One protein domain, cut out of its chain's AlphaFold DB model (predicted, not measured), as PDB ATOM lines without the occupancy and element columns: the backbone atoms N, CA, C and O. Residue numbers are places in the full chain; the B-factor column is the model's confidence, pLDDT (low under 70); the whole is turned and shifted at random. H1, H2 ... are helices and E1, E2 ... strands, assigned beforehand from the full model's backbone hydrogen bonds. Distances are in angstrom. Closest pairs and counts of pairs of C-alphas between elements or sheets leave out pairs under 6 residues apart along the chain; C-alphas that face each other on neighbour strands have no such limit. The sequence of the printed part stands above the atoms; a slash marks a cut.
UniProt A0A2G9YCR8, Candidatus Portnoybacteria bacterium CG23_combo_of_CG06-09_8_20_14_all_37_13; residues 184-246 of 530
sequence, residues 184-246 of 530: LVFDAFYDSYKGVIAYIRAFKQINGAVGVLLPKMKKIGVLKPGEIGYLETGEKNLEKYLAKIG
ATOM      1  N   LEU A 184      15.621 -35.861  -7.264       90.62
ATOM      2  CA  LEU A 184      14.554 -34.914  -6.948       90.62
ATOM      3  C   LEU A 184      15.119 -33.508  -7.130       90.62
ATOM      4  O   LEU A 184      16.118 -33.172  -6.502       90.62
ATOM      5  N   VAL A 185      14.484 -32.700  -7.973       90.69
ATOM      6  CA  VAL A 185      14.702 -31.250  -7.981       90.69
ATOM      7  C   VAL A 185      13.816 -30.680  -6.881       90.69
ATOM      8  O   VAL A 185      12.642 -31.042  -6.822       90.69
ATOM      9  N   PHE A 186      14.365 -29.833  -6.015       89.06
ATOM     10  CA  PHE A 186      13.596 -29.161  -4.959       89.06
ATOM     11  C   PHE A 186      13.687 -27.633  -5.025       89.06
ATOM     12  O   PHE A 186      12.941 -26.965  -4.319       89.06
ATOM     13  N   ASP A 187      14.527 -27.090  -5.909       88.19
ATOM     14  CA  ASP A 187      14.513 -25.682  -6.316       88.19
ATOM     15  C   ASP A 187      15.217 -25.517  -7.669       88.19
ATOM     16  O   ASP A 187      16.022 -26.369  -8.066       88.19
ATOM     17  N   ALA A 188      14.945 -24.426  -8.378       87.81
ATOM     18  CA  ALA A 188      15.678 -24.054  -9.580       87.81
ATOM     19  C   ALA A 188      15.603 -22.548  -9.851       87.81
ATOM     20  O   ALA A 188      14.574 -21.908  -9.656       87.81
ATOM     21  N   PHE A 189      16.692 -21.994 -10.375       86.50
ATOM     22  CA  PHE A 189      16.774 -20.588 -10.758       86.50
ATOM     23  C   PHE A 189      17.669 -20.405 -11.984       86.50
ATOM     24  O   PHE A 189      18.411 -21.306 -12.383       86.50
ATOM     25  N   TYR A 190      17.590 -19.236 -12.608       85.50
ATOM     26  CA  TYR A 190      18.390 -18.905 -13.779       85.50
ATOM     27  C   TYR A 190      19.674 -18.156 -13.407       85.50
ATOM     28  O   TYR A 190      19.637 -17.121 -12.744       85.50
ATOM     29  N   ASP A 191      20.804 -18.629 -13.922       87.00
ATOM     30  CA  ASP A 191      22.084 -17.928 -13.896       87.00
ATOM     31  C   ASP A 191      22.447 -17.434 -15.306       87.00
ATOM     32  O   ASP A 191      22.327 -18.157 -16.298       87.00
ATOM     33  N   SER A 192      22.926 -16.192 -15.405       80.38
ATOM     34  CA  SER A 192      23.259 -15.547 -16.681       80.38
ATOM     35  C   SER A 192      24.364 -16.244 -17.476       80.38
ATOM     36  O   SER A 192      24.387 -16.122 -18.699       80.38
ATOM     37  N   TYR A 193      25.278 -16.945 -16.806       81.56
ATOM     38  CA  TYR A 193      26.417 -17.615 -17.435       81.56
ATOM     39  C   TYR A 193      26.180 -19.114 -17.602       81.56
ATOM     40  O   TYR A 193      26.606 -19.703 -18.593       81.56
ATOM     41  N   LYS A 194      25.516 -19.738 -16.627       82.31
ATOM     42  CA  LYS A 194      25.357 -21.197 -16.541       82.31
ATOM     43  C   LYS A 194      23.995 -21.702 -17.024       82.31
ATOM     44  O   LYS A 194      23.809 -22.915 -17.136       82.31
ATOM     45  N   GLY A 195      23.062 -20.801 -17.329       87.50
ATOM     46  CA  GLY A 195      21.673 -21.144 -17.625       87.50
ATOM     47  C   GLY A 195      20.925 -21.566 -16.362       87.50
ATOM     48  O   GLY A 195      21.242 -21.130 -15.258       87.50
ATOM     49  N   VAL A 196      19.918 -22.421 -16.509       88.50
ATOM     50  CA  VAL A 196      19.123 -22.916 -15.382       88.50
ATOM     51  C   VAL A 196      19.981 -23.816 -14.490       88.50
ATOM     52  O   VAL A 196      20.484 -24.860 -14.926       88.50
ATOM     53  N   ILE A 197      20.106 -23.418 -13.227       91.38
ATOM     54  CA  ILE A 197      20.712 -24.194 -12.151       91.38
ATOM     55  C   ILE A 197      19.585 -24.794 -11.317       91.38
ATOM     56  O   ILE A 197      18.720 -24.079 -10.818       91.38
ATOM     57  N   ALA A 198      19.605 -26.113 -11.156       91.50
ATOM     58  CA  ALA A 198      18.640 -26.840 -10.342       91.50
ATOM     59  C   ALA A 198      19.307 -27.344  -9.058       91.50
ATOM     60  O   ALA A 198      20.346 -28.003  -9.129       91.50
ATOM     61  N   TYR A 199      18.711 -27.082  -7.898       93.31
ATOM     62  CA  TYR A 199      19.079 -27.749  -6.654       93.31
ATOM     63  C   TYR A 199      18.433 -29.125  -6.603       93.31
ATOM     64  O   TYR A 199      17.223 -29.285  -6.787       93.31
ATOM     65  N   ILE A 200      19.278 -30.132  -6.401       93.81
ATOM     66  CA  ILE A 200      18.901 -31.528  -6.542       93.81
ATOM     67  C   ILE A 200      19.340 -32.367  -5.354       93.81
ATOM     68  O   ILE A 200      20.421 -32.192  -4.789       93.81
ATOM     69  N   ARG A 201      18.504 -33.347  -5.036       94.00
ATOM     70  CA  ARG A 201      18.845 -34.520  -4.241       94.00
ATOM     71  C   ARG A 201      19.058 -35.697  -5.185       94.00
ATOM     72  O   ARG A 201      18.151 -36.082  -5.924       94.00
ATOM     73  N   ALA A 202      20.244 -36.291  -5.148       92.94
ATOM     74  CA  ALA A 202      20.585 -37.453  -5.956       92.94
ATOM     75  C   ALA A 202      20.102 -38.747  -5.280       92.94
ATOM     76  O   ALA A 202      20.438 -39.011  -4.130       92.94
ATOM     77  N   PHE A 203      19.349 -39.589  -5.987       91.69
ATOM     78  CA  PHE A 203      19.002 -40.945  -5.527       91.69
ATOM     79  C   PHE A 203      19.861 -42.015  -6.200       91.69
ATOM     80  O   PHE A 203      20.118 -43.065  -5.616       91.69
ATOM     81  N   LYS A 204      20.343 -41.728  -7.412       90.06
ATOM     82  CA  LYS A 204      21.373 -42.496  -8.117       90.06
ATOM     83  C   LYS A 204      22.579 -41.601  -8.378       90.06
ATOM     84  O   LYS A 204      22.510 -40.392  -8.177       90.06
ATOM     85  N   GLN A 205      23.688 -42.192  -8.807       91.25
ATOM     86  CA  GLN A 205      24.865 -41.417  -9.179       91.25
ATOM     87  C   GLN A 205      24.559 -40.530 -10.392       91.25
ATOM     88  O   GLN A 205      24.012 -41.004 -11.388       91.25
ATOM     89  N   ILE A 206      24.927 -39.252 -10.307       90.88
ATOM     90  CA  ILE A 206      24.758 -38.270 -11.380       90.88
ATOM     91  C   ILE A 206      26.139 -37.737 -11.736       90.88
ATOM     92  O   ILE A 206      26.818 -37.152 -10.895       90.88
ATOM     93  N   ASN A 207      26.544 -37.936 -12.986       91.12
ATOM     94  CA  ASN A 207      27.799 -37.422 -13.523       91.12
ATOM     95  C   ASN A 207      27.524 -36.195 -14.404       91.12
ATOM     96  O   ASN A 207      26.451 -36.087 -14.999       91.12
ATOM     97  N   GLY A 208      28.503 -35.299 -14.531       88.50
ATOM     98  CA  GLY A 208      28.466 -34.180 -15.474       88.50
ATOM     99  C   GLY A 208      28.647 -32.825 -14.798       88.50
ATOM    100  O   GLY A 208      29.517 -32.646 -13.947       88.50
ATOM    101  N   ALA A 209      27.843 -31.840 -15.192       91.56
ATOM    102  CA  ALA A 209      27.946 -30.470 -14.700       91.56
ATOM    103  C   ALA A 209      27.263 -30.293 -13.328       91.56
ATOM    104  O   ALA A 209      26.344 -29.497 -13.159       91.56
ATOM    105  N   VAL A 210      27.715 -31.074 -12.343       93.12
ATOM    106  CA  VAL A 210      27.183 -31.080 -10.977       93.12
ATOM    107  C   VAL A 210      28.185 -30.553  -9.955       93.12
ATOM    108  O   VAL A 210      29.411 -30.662 -10.107       93.12
ATOM    109  N   GLY A 211      27.649 -29.990  -8.879       93.69
ATOM    110  CA  GLY A 211      28.424 -29.418  -7.793       93.69
ATOM    111  C   GLY A 211      27.710 -29.470  -6.450       93.69
ATOM    112  O   GLY A 211      26.583 -29.939  -6.333       93.69
ATOM    113  N   VAL A 212      28.392 -28.975  -5.424       93.62
ATOM    114  CA  VAL A 212      27.898 -28.881  -4.044       93.62
ATOM    115  C   VAL A 212      28.062 -27.457  -3.542       93.62
ATOM    116  O   VAL A 212      28.856 -26.690  -4.092       93.62
ATOM    117  N   LEU A 213      27.326 -27.092  -2.498       91.50
ATOM    118  CA  LEU A 213      27.381 -25.754  -1.918       91.50
ATOM    119  C   LEU A 213      28.169 -25.804  -0.608       91.50
ATOM    120  O   LEU A 213      27.747 -26.457   0.337       91.50
ATOM    121  N   LEU A 214      29.328 -25.147  -0.568       84.88
ATOM    122  CA  LEU A 214      30.238 -25.094   0.581       84.88
ATOM    123  C   LEU A 214      30.660 -23.645   0.860       84.88
ATOM    124  O   LEU A 214      31.712 -23.198   0.393       84.88
ATOM    125  N   PRO A 215      29.870 -22.858   1.598       81.38
ATOM    126  CA  PRO A 215      28.528 -22.367   1.225       81.38
ATOM    127  C   PRO A 215      28.409 -21.791  -0.204       81.38
ATOM    128  O   PRO A 215      27.306 -21.564  -0.690       81.38
ATOM    129  N   LYS A 216      29.526 -21.557  -0.905       86.00
ATOM    130  CA  LYS A 216      29.527 -21.173  -2.322       86.00
ATOM    131  C   LYS A 216      29.467 -22.403  -3.222       86.00
ATOM    132  O   LYS A 216      29.890 -23.492  -2.834       86.00
ATOM    133  N   MET A 217      28.997 -22.221  -4.450       88.81
ATOM    134  CA  MET A 217      28.973 -23.290  -5.445       88.81
ATOM    135  C   MET A 217      30.386 -23.774  -5.783       88.81
ATOM    136  O   MET A 217      31.212 -23.018  -6.292       88.81
ATOM    137  N   LYS A 218      30.642 -25.064  -5.557       91.88
ATOM    138  CA  LYS A 218      31.877 -25.759  -5.925       91.88
ATOM    139  C   LYS A 218      31.551 -26.924  -6.851       91.88
ATOM    140  O   LYS A 218      30.760 -27.795  -6.499       91.88
ATOM    141  N   LYS A 219      32.145 -26.941  -8.043       92.12
ATOM    142  CA  LYS A 219      31.953 -28.020  -9.021       92.12
ATOM    143  C   LYS A 219      32.730 -29.261  -8.576       92.12
ATOM    144  O   LYS A 219      33.882 -29.133  -8.164       92.12
ATOM    145  N   ILE A 220      32.097 -30.433  -8.632       92.06
ATOM    146  CA  ILE A 220      32.726 -31.712  -8.243       92.06
ATOM    147  C   ILE A 220      32.617 -32.794  -9.321       92.06
ATOM    148  O   ILE A 220      33.306 -33.803  -9.235       92.06
ATOM    149  N   GLY A 221      31.779 -32.595 -10.345       90.12
ATOM    150  CA  GLY A 221      31.682 -33.482 -11.510       90.12
ATOM    151  C   GLY A 221      30.836 -34.742 -11.300       90.12
ATOM    152  O   GLY A 221      30.264 -35.255 -12.260       90.12
ATOM    153  N   VAL A 222      30.711 -35.218 -10.058       93.31
ATOM    154  CA  VAL A 222      29.905 -36.392  -9.697       93.31
ATOM    155  C   VAL A 222      29.179 -36.155  -8.376       93.31
ATOM    156  O   VAL A 222      29.815 -35.803  -7.388       93.31
ATOM    157  N   LEU A 223      27.870 -36.409  -8.343       92.81
ATOM    158  CA  LEU A 223      27.074 -36.518  -7.117       92.81
ATOM    159  C   LEU A 223      26.738 -37.984  -6.853       92.81
ATOM    160  O   LEU A 223      26.255 -38.695  -7.739       92.81
ATOM    161  N   LYS A 224      27.004 -38.442  -5.629       92.38
ATOM    162  CA  LYS A 224      26.723 -39.818  -5.200       92.38
ATOM    163  C   LYS A 224      25.273 -39.962  -4.710       92.38
ATOM    164  O   LYS A 224      24.667 -38.974  -4.299       92.38
ATOM    165  N   PRO A 225      24.713 -41.185  -4.690       91.62
ATOM    166  CA  PRO A 225      23.406 -41.440  -4.089       91.62
ATOM    167  C   PRO A 225      23.300 -40.891  -2.658       91.62
ATOM    168  O   PRO A 225      24.185 -41.117  -1.830       91.62
ATOM    169  N   GLY A 226      22.209 -40.186  -2.372       90.38
ATOM    170  CA  GLY A 226      21.908 -39.552  -1.090       90.38
ATOM    171  C   GLY A 226      22.459 -38.137  -0.919       90.38
ATOM    172  O   GLY A 226      22.115 -37.483   0.062       90.38
ATOM    173  N   GLU A 227      23.297 -37.655  -1.838       92.38
ATOM    174  CA  GLU A 227      23.884 -36.320  -1.752       92.38
ATOM    175  C   GLU A 227      22.947 -35.219  -2.265       92.38
ATOM    176  O   GLU A 227      22.242 -35.385  -3.261       92.38
ATOM    177  N   ILE A 228      23.012 -34.058  -1.607       94.62
ATOM    178  CA  ILE A 228      22.407 -32.808  -2.073       94.62
ATOM    179  C   ILE A 228      23.478 -31.958  -2.767       94.62
ATOM    180  O   ILE A 228      24.641 -31.910  -2.335       94.62
ATOM    181  N   GLY A 229      23.084 -31.302  -3.855       94.44
ATOM    182  CA  GLY A 229      23.942 -30.436  -4.649       94.44
ATOM    183  C   GLY A 229      23.163 -29.626  -5.680       94.44
ATOM    184  O   GLY A 229      21.952 -29.452  -5.568       94.44
ATOM    185  N   TYR A 230      23.869 -29.138  -6.695       94.56
ATOM    186  CA  TYR A 230      23.280 -28.441  -7.835       94.56
ATOM    187  C   TYR A 230      23.657 -29.111  -9.157       94.56
ATOM    188  O   TYR A 230      24.715 -29.737  -9.273       94.56
ATOM    189  N   LEU A 231      22.796 -28.937 -10.156       93.62
ATOM    190  CA  LEU A 231      22.975 -29.366 -11.538       93.62
ATOM    191  C   LEU A 231      22.888 -28.150 -12.465       93.62
ATOM    192  O   LEU A 231      21.881 -27.444 -12.479       93.62
ATOM    193  N   GLU A 232      23.932 -27.929 -13.260       93.31
ATOM    194  CA  GLU A 232      23.914 -26.996 -14.389       93.31
ATOM    195  C   GLU A 232      23.226 -27.711 -15.561       93.31
ATOM    196  O   GLU A 232      23.771 -28.650 -16.144       93.31
ATOM    197  N   THR A 233      21.991 -27.317 -15.869       86.75
ATOM    198  CA  THR A 233      21.143 -28.050 -16.829       86.75
ATOM    199  C   THR A 233      21.462 -27.711 -18.285       86.75
ATOM    200  O   THR A 233      21.100 -28.465 -19.187       86.75
ATOM    201  N   GLY A 234      22.107 -26.562 -18.522       84.31
ATOM    202  CA  GLY A 234      22.338 -25.991 -19.850       84.31
ATOM    203  C   GLY A 234      21.085 -25.403 -20.512       84.31
ATOM    204  O   GLY A 234      21.191 -24.805 -21.583       84.31
ATOM    205  N   GLU A 235      19.906 -25.534 -19.895       85.31
ATOM    206  CA  GLU A 235      18.680 -24.946 -20.428       85.31
ATOM    207  C   GLU A 235      18.643 -23.438 -20.187       85.31
ATOM    208  O   GLU A 235      19.009 -22.945 -19.122       85.31
ATOM    209  N   LYS A 236      18.176 -22.689 -21.189       84.31
ATOM    210  CA  LYS A 236      18.073 -21.221 -21.108       84.31
ATOM    211  C   LYS A 236      16.740 -20.741 -20.542       84.31
ATOM    212  O   LYS A 236      16.604 -19.568 -20.223       84.31
ATOM    213  N   ASN A 237      15.746 -21.624 -20.466       83.31
ATOM    214  CA  ASN A 237      14.395 -21.278 -20.050       83.31
ATOM    215  C   ASN A 237      13.986 -22.130 -18.841       83.31
ATOM    216  O   ASN A 237      13.868 -23.353 -18.951       83.31
ATOM    217  N   LEU A 238      13.766 -21.457 -17.708       83.88
ATOM    218  CA  LEU A 238      13.368 -22.079 -16.447       83.88
ATOM    219  C   LEU A 238      12.017 -22.791 -16.565       83.88
ATOM    220  O   LEU A 238      11.928 -23.959 -16.212       83.88
ATOM    221  N   GLU A 239      10.994 -22.149 -17.131       80.06
ATOM    222  CA  GLU A 239       9.651 -22.735 -17.266       80.06
ATOM    223  C   GLU A 239       9.666 -24.016 -18.099       80.06
ATOM    224  O   GLU A 239       9.056 -25.015 -17.726       80.06
ATOM    225  N   LYS A 240      10.415 -24.015 -19.208       82.06
ATOM    226  CA  LYS A 240      10.566 -25.202 -20.058       82.06
ATOM    227  C   LYS A 240      11.229 -26.349 -19.295       82.06
ATOM    228  O   LYS A 240      10.806 -27.499 -19.422       82.06
ATOM    229  N   TYR A 241      12.265 -26.045 -18.514       83.69
ATOM    230  CA  TYR A 241      12.944 -27.041 -17.690       83.69
ATOM    231  C   TYR A 241      12.020 -27.587 -16.593       83.69
ATOM    232  O   TYR A 241      11.894 -28.803 -16.457       83.69
ATOM    233  N   LEU A 242      11.324 -26.704 -15.873       81.75
ATOM    234  CA  LEU A 242      10.361 -27.056 -14.830       81.75
ATOM    235  C   LEU A 242       9.217 -27.923 -15.385       81.75
ATOM    236  O   LEU A 242       8.921 -28.984 -14.836       81.75
ATOM    237  N   ALA A 243       8.643 -27.557 -16.533       81.62
ATOM    238  CA  ALA A 243       7.618 -28.356 -17.201       81.62
ATOM    239  C   ALA A 243       8.133 -29.753 -17.589       81.62
ATOM    240  O   ALA A 243       7.449 -30.753 -17.375       81.62
ATOM    241  N   LYS A 244       9.370 -29.846 -18.100       83.12
ATOM    242  CA  LYS A 244       9.998 -31.119 -18.496       83.12
ATOM    243  C   LYS A 244      10.151 -32.095 -17.327       83.12
ATOM    244  O   LYS A 244      10.035 -33.301 -17.531       83.12
ATOM    245  N   ILE A 245      10.423 -31.597 -16.123       81.62
ATOM    246  CA  ILE A 245      10.577 -32.432 -14.922       81.62
ATOM    247  C   ILE A 245       9.249 -32.685 -14.190       81.62
ATOM    248  O   ILE A 245       9.252 -33.303 -13.127       81.62
ATOM    249  N   GLY A 246       8.121 -32.220 -14.743       75.06
ATOM    250  CA  GLY A 246       6.808 -32.336 -14.109       75.06
ATOM    251  C   GLY A 246       6.675 -31.481 -12.848       75.06
ATOM    252  O   GLY A 246       5.948 -31.852 -11.926       75.06
TER     253      GLY A 246
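What this domain is: This is residues 184 to 246 of the 530 residues of a protein of Candidatus Portnoybacteria bacterium CG23_combo_of_CG06-09_8_20_14_all_37_13 (UniProt A0A2G9YCR8). One strongly twisted sheet of five strands is curled like part of a barrel, with the hairpin E1 and E2 at one side, the small hairpin E3 and E4 at the other, and E5 between E2 and E3. A short helix, H1, packs over the E1 and E2 part of the sheet, far from E4. The 63 printed residues have five named strands and then one named helix along the chain; the sheet's order is E1, E2, E5, E3, E4, antiparallel throughout, and the class is mostly strand. The whole is compact, with a radius of gyration of the C-alphas of 11.0 A and spans of 27, 24 and 18 A.

Where its parts are: E1, residues 184 to 191, starts at C-alpha (14.554, -34.914, -6.948), measures 19.8 A and bends by 60 degrees at residue 187. E2, residues 195 to 202, measures 20.1 A and bends by 52 degrees at residue 199. E5, residues 228 to 232, is 13.7 A long, E3, residues 210 to 214, 13.4 A, and E4, residues 216 to 219, 9.9 A. H1, residues 238 to 244, is 9.9 A long and ends at C-alpha (9.998, -31.119, -18.496).

How they stand to each other: E2 is antiparallel to E1, with N 189 and O 197 2.9 A apart, and to E5, with N 231 and O 198 2.8 A apart. E3 is staggered: residues 210 to 211 pair with E5, N 230 and O 211 at 2.9 A, and residues 211 to 214 with E4, N 218 and O 212 at 2.8 A. H1 is on the sheet at a height of 9.5 A, over E2 and along the strands, at 26 degrees to E2 on the local plane; the closest C-alphas of the two are those of Val 196 and Leu 238, 5.9 A apart. In H1 every O i to N i+4 pair is within hydrogen-bond range. E1 and E4, the edge strands, are apart.

The domain as a whole: The two farthest C-alphas, Leu 214 and Ala 243, are 29.0 A apart. The printed part has no cut and no long link; residues 206 to 207 pair antiparallel with residues 222 to 223. Mean pLDDT of the printed part is 88.5, and no printed residue is under 70.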